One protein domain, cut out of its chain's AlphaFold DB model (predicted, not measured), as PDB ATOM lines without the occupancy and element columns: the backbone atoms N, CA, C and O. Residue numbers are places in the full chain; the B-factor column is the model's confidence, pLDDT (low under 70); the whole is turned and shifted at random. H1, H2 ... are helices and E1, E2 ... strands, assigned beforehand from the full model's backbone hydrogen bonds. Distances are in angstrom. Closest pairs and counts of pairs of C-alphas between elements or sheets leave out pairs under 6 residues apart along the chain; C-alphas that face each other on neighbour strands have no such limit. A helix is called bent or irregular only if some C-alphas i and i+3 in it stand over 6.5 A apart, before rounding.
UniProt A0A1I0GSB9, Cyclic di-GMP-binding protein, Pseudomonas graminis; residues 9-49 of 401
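This is residues 9 to 49 of the 401 residues of the protein "Cyclic di-GMP-binding protein" of Pseudomonas graminis (UniProt A0A1I0GSB9). Picture a two-stranded hairpin, E1 and E2, with its turn at Gly 15 and Thr 16 at one end of the long axis; near its other end lie the single irregular helix H1 and, beside the start of E1, the short strand E3. A long loop, residues 34 to 45, leads from H1 back to E3. The printed part has 41 residues, with the named elements E1, E2, H1 and E3 in that order along the chain, and the class is mixed, helices and strands. The sheet runs E2, E1, E3, antiparallel throughout. The whole is only just compact, close to loose, with a radius of gyration of the C-alphas of 10.4 A and spans of 31 by 22 by 14 A.

Start with E1, residues 9 to 14, and E2, residues 17 to 22: they form a hairpin over a tight link, antiparallel at 148 degrees. Look there for N 12 and O 19, 2.8 A apart, and N 10 and O 21, 2.9 A apart, both within hydrogen-bond range. Another tight link leads to H1, residues 24 to 33, which is on the sheet; the sheet and this helix make two layers. Its closest C-alphas to E1 are those of Val 9 and Ala 30, 6.7 A apart; to E2, those of Ile 22 and Ala 30, 7.1 A apart. H1 is irregular, with C-alphas 25 and 28 lying 7.6 A apart; 4 of its 6 O i to N i+4 pairs are within hydrogen-bond range, and 6 of its 7 O i to N i+3 pairs. At the far end of a long link, E3, residues 46 to 48, is antiparallel to E1 at 150 degrees, with N 9 and O 47 at 2.8 A. E3 is near H1 and apart from E2. E2, H1 and E3 form a split strand-helix-strand unit, two strands that run the same way with E1 between them in the sheet, and its crossover is left-handed.

Find C-alpha 9 at (17.540, 41.094, -48.055); from there E1 runs 15.3 A to C-alpha 14. E2 runs 15.9 A from C-alpha 17 at (21.622, 31.477, -35.197) to C-alpha 22. H1 covers 14.7 A from C-alpha 24 to C-alpha 33, and E3 ends at C-alpha 48, at (13.785, 42.356, -52.787).

The two C-alphas farthest apart are those of Gly 15 and Ala 37, at 31.1 A, while those of Val 9 and Val 49, first and last printed, are 7.2 A apart. The printed part has no cut, and the link from H1 to E3, 12 residues, is its one long link. The mean pLDDT of the printed part is 84.4, and no printed residue is under 70.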
ATOM      1  N   VAL A   9      17.475  41.283 -49.502       85.00
ATOM      2  CA  VAL A   9      17.540  41.094 -48.055       85.00
ATOM      3  C   VAL A   9      16.997  39.706 -47.735       85.00
ATOM      4  O   VAL A   9      15.893  39.350 -48.150       85.00
ATOM      5  N   ARG A  10      17.764  38.886 -47.014       89.50
ATOM      6  CA  ARG A  10      17.352  37.517 -46.679       89.50
ATOM      7  C   ARG A  10      17.685  37.137 -45.248       89.50
ATOM      8  O   ARG A  10      18.745  37.470 -44.734       89.50
ATOM      9  N   LEU A  11      16.809  36.354 -44.645       88.12
ATOM     10  CA  LEU A  11      17.064  35.637 -43.412       88.12
ATOM     11  C   LEU A  11      17.815  34.342 -43.746       88.12
ATOM     12  O   LEU A  11      17.358  33.529 -44.550       88.12
ATOM     13  N   ALA A  12      18.973  34.155 -43.129       89.38
ATOM     14  CA  ALA A  12      19.790  32.956 -43.231       89.38
ATOM     15  C   ALA A  12      20.089  32.397 -41.834       89.38
ATOM     16  O   ALA A  12      19.752  33.009 -40.825       89.38
ATOM     17  N   LEU A  13      20.714  31.225 -41.779       88.75
ATOM     18  CA  LEU A  13      21.214  30.638 -40.541       88.75
ATOM     19  C   LEU A  13      22.742  30.603 -40.594       88.75
ATOM     20  O   LEU A  13      23.312  30.101 -41.562       88.75
ATOM     21  N   LEU A  14      23.389  31.127 -39.556       85.00
ATOM     22  CA  LEU A  14      24.806  30.927 -39.275       85.00
ATOM     23  C   LEU A  14      24.904  29.915 -38.128       85.00
ATOM     24  O   LEU A  14      24.699  30.251 -36.959       85.00
ATOM     25  N   GLY A  15      25.114  28.643 -38.474       88.19
ATOM     26  CA  GLY A  15      24.905  27.537 -37.537       88.19
ATOM     27  C   GLY A  15      23.433  27.457 -37.121       88.19
ATOM     28  O   GLY A  15      22.555  27.313 -37.967       88.19
ATOM     29  N   THR A  16      23.151  27.587 -35.825       87.62
ATOM     30  CA  THR A  16      21.783  27.625 -35.273       87.62
ATOM     31  C   THR A  16      21.232  29.041 -35.095       87.62
ATOM     32  O   THR A  16      20.097  29.204 -34.649       87.62
ATOM     33  N   ARG A  17      22.009  30.081 -35.429       85.50
ATOM     34  CA  ARG A  17      21.622  31.477 -35.197       85.50
ATOM     35  C   ARG A  17      21.020  32.099 -36.458       85.50
ATOM     36  O   ARG A  17      21.672  32.066 -37.503       85.50
ATOM     37  N   PRO A  18      19.813  32.685 -36.393       87.19
ATOM     38  CA  PRO A  18      19.277  33.460 -37.503       87.19
ATOM     39  C   PRO A  18      20.116  34.721 -37.715       87.19
ATOM     40  O   PRO A  18      20.400  35.454 -36.772       87.19
ATOM     41  N   VAL A  19      20.505  34.968 -38.962       88.50
ATOM     42  CA  VAL A  19      21.248  36.156 -39.384       88.50
ATOM     43  C   VAL A  19      20.541  36.817 -40.554       88.50
ATOM     44  O   VAL A  19      20.030  36.147 -41.454       88.50
ATOM     45  N   LEU A  20      20.514  38.144 -40.547       87.81
ATOM     46  CA  LEU A  20      20.027  38.922 -41.672       87.81
ATOM     47  C   LEU A  20      21.194  39.173 -42.631       87.81
ATOM     48  O   LEU A  20      22.207  39.749 -42.250       87.81
ATOM     49  N   MET A  21      21.056  38.730 -43.873       88.25
ATOM     50  CA  MET A  21      22.026  38.974 -44.932       88.25
ATOM     51  C   MET A  21      21.480  40.039 -45.871       88.25
ATOM     52  O   MET A  21      20.439  39.845 -46.504       88.25
ATOM     53  N   ILE A  22      22.205  41.147 -45.958       87.75
ATOM     54  CA  ILE A  22      21.877  42.301 -46.788       87.75
ATOM     55  C   ILE A  22      22.952  42.400 -47.869       87.75
ATOM     56  O   ILE A  22      24.144  42.348 -47.566       87.75
ATOM     57  N   ALA A  23      22.548  42.488 -49.136       86.25
ATOM     58  CA  ALA A  23      23.485  42.798 -50.211       86.25
ATOM     59  C   ALA A  23      24.028  44.227 -50.034       86.25
ATOM     60  O   ALA A  23      23.271  45.122 -49.673       86.25
ATOM     61  N   SER A  24      25.318  44.455 -50.311       80.12
ATOM     62  CA  SER A  24      25.965  45.760 -50.070       80.12
ATOM     63  C   SER A  24      25.203  46.925 -50.715       80.12
ATOM     64  O   SER A  24      24.986  47.948 -50.067       80.12
ATOM     65  N   GLU A  25      24.733  46.748 -51.951       81.69
ATOM     66  CA  GLU A  25      23.963  47.754 -52.702       81.69
ATOM     67  C   GLU A  25      22.556  47.993 -52.123       81.69
ATOM     68  O   GLU A  25      21.999  49.081 -52.257       81.69
ATOM     69  N   ALA A  26      22.004  47.013 -51.404       83.25
ATOM     70  CA  ALA A  26      20.699  47.100 -50.761       83.25
ATOM     71  C   ALA A  26      20.746  47.767 -49.377       83.25
ATOM     72  O   ALA A  26      19.687  47.990 -48.798       83.25
ATOM     73  N   THR A  27      21.926  48.070 -48.816       80.75
ATOM     74  CA  THR A  27      22.086  48.454 -47.397       80.75
ATOM     75  C   THR A  27      21.195  49.623 -46.987       80.75
ATOM     76  O   THR A  27      20.410  49.488 -46.050       80.75
ATOM     77  N   GLY A  28      21.236  50.744 -47.714       80.00
ATOM     78  CA  GLY A  28      20.405  51.911 -47.393       80.00
ATOM     79  C   GLY A  28      18.904  51.606 -47.461       80.00
ATOM     80  O   GLY A  28      18.150  51.946 -46.548       80.00
ATOM     81  N   LYS A  29      18.476  50.879 -48.500       85.44
ATOM     82  CA  LYS A  29      17.073  50.486 -48.714       85.44
ATOM     83  C   LYS A  29      16.596  49.504 -47.639       85.44
ATOM     84  O   LYS A  29      15.508  49.642 -47.090       85.44
ATOM     85  N   ALA A  30      17.429  48.527 -47.294       85.62
ATOM     86  CA  ALA A  30      17.161  47.550 -46.250       85.62
ATOM     87  C   ALA A  30      17.008  48.232 -44.887       85.62
ATOM     88  O   ALA A  30      16.030  47.996 -44.185       85.62
ATOM     89  N   MET A  31      17.925  49.136 -44.537       81.75
ATOM     90  CA  MET A  31      17.852  49.893 -43.288       81.75
ATOM     91  C   MET A  31      16.588  50.761 -43.214       81.75
ATOM     92  O   MET A  31      15.936  50.803 -42.171       81.75
ATOM     93  N   ALA A  32      16.177  51.388 -44.321       81.25
ATOM     94  CA  ALA A  32      14.909  52.112 -44.386       81.25
ATOM     95  C   ALA A  32      13.693  51.179 -44.222       81.25
ATOM     96  O   ALA A  32      12.771  51.514 -43.478       81.25
ATOM     97  N   LEU A  33      13.696  49.987 -44.833       85.69
ATOM     98  CA  LEU A  33      12.652  48.968 -44.649       85.69
ATOM     99  C   LEU A  33      12.532  48.510 -43.184       85.69
ATOM    100  O   LEU A  33      11.425  48.283 -42.699       85.69
ATOM    101  N   PHE A  34      13.649  48.382 -42.467       84.06
ATOM    102  CA  PHE A  34      13.647  47.972 -41.057       84.06
ATOM    103  C   PHE A  34      13.321  49.099 -40.073       84.06
ATOM    104  O   PHE A  34      13.226  48.851 -38.870       84.06
ATOM    105  N   SER A  35      13.090  50.320 -40.559       77.38
ATOM    106  CA  SER A  35      12.606  51.418 -39.722       77.38
ATOM    107  C   SER A  35      11.182  51.180 -39.200       77.38
ATOM    108  O   SER A  35      10.408  50.404 -39.762       77.38
ATOM    109  N   SER A  36      10.802  51.898 -38.141       72.31
ATOM    110  CA  SER A  36       9.454  51.881 -37.541       72.31
ATOM    111  C   SER A  36       8.318  52.142 -38.538       72.31
ATOM    112  O   SER A  36       7.203  51.672 -38.317       72.31
ATOM    113  N   ALA A  37       8.592  52.859 -39.631       74.75
ATOM    114  CA  ALA A  37       7.608  53.151 -40.668       74.75
ATOM    115  C   ALA A  37       7.201  51.899 -41.465       74.75
ATOM    116  O   ALA A  37       6.028  51.743 -41.805       74.75
ATOM    117  N   TRP A  38       8.148  50.995 -41.741       83.19
ATOM    118  CA  TRP A  38       7.960  49.897 -42.699       83.19
ATOM    119  C   TRP A  38       8.209  48.501 -42.126       83.19
ATOM    120  O   TRP A  38       7.821  47.518 -42.757       83.19
ATOM    121  N   ASN A  39       8.785  48.378 -40.927       83.94
ATOM    122  CA  ASN A  39       9.208  47.093 -40.360       83.94
ATOM    123  C   ASN A  39       8.081  46.044 -40.291       83.94
ATOM    124  O   ASN A  39       8.332  44.852 -40.457       83.94
ATOM    125  N   LYS A  40       6.820  46.470 -40.133       84.31
ATOM    126  CA  LYS A  40       5.636  45.593 -40.121       84.31
ATOM    127  C   LYS A  40       5.390  44.879 -41.456       84.31
ATOM    128  O   LYS A  40       4.647  43.892 -41.468       84.31
ATOM    129  N   LEU A  41       5.982  45.363 -42.550       84.50
ATOM    130  CA  LEU A  41       5.926  44.770 -43.888       84.50
ATOM    131  C   LEU A  41       7.022  43.715 -44.110       84.50
ATOM    132  O   LEU A  41       6.869  42.857 -44.980       84.50
ATOM    133  N   ALA A  42       8.091  43.713 -43.306       85.19
ATOM    134  CA  ALA A  42       9.210  42.776 -43.422       85.19
ATOM    135  C   ALA A  42       8.869  41.381 -42.850       85.19
ATOM    136  O   ALA A  42       9.438  40.935 -41.855       85.19
ATOM    137  N   ARG A  43       7.893  40.691 -43.458       85.25
ATOM    138  CA  ARG A  43       7.322  39.428 -42.942       85.25
ATOM    139  C   ARG A  43       7.842  38.154 -43.606       85.25
ATOM    140  O   ARG A  43       7.594  37.064 -43.094       85.25
ATOM    141  N   SER A  44       8.518  38.251 -44.748       84.88
ATOM    142  CA  SER A  44       9.035  37.084 -45.471       84.88
ATOM    143  C   SER A  44      10.514  36.832 -45.173       84.88
ATOM    144  O   SER A  44      11.267  37.728 -44.799       84.88
ATOM    145  N   ARG A  45      10.954  35.582 -45.377       82.94
ATOM    146  CA  ARG A  45      12.365  35.181 -45.210       82.94
ATOM    147  C   ARG A  45      13.291  35.777 -46.274       82.94
ATOM    148  O   ARG A  45      14.491  35.835 -46.049       82.94
ATOM    149  N   THR A  46      12.747  36.198 -47.410       84.44
ATOM    150  CA  THR A  46      13.488  36.853 -48.491       84.44
ATOM    151  C   THR A  46      12.644  37.997 -49.027       84.44
ATOM    152  O   THR A  46      11.449  37.817 -49.275       84.44
ATOM    153  N   LEU A  47      13.269  39.156 -49.200       84.06
ATOM    154  CA  LEU A  47      12.682  40.383 -49.720       84.06
ATOM    155  C   LEU A  47      13.632  40.983 -50.756       84.06
ATOM    156  O   LEU A  47      14.847  40.995 -50.560       84.06
ATOM    157  N   THR A  48      13.068  41.495 -51.843       85.50
ATOM    158  CA  THR A  48      13.785  42.356 -52.787       85.50
ATOM    159  C   THR A  48      13.285  43.770 -52.554       85.50
ATOM    160  O   THR A  48      12.090  44.028 -52.692       85.50
ATOM    161  N   VAL A  49      14.177  44.662 -52.131       83.56
ATOM    162  CA  VAL A  49      13.827  46.036 -51.763       83.56
ATOM    163  C   VAL A  49      14.267  46.957 -52.888       83.56
ATOM    164  O   VAL A  49      15.405  47.412 -52.914       83.56
TER     165      VAL A  49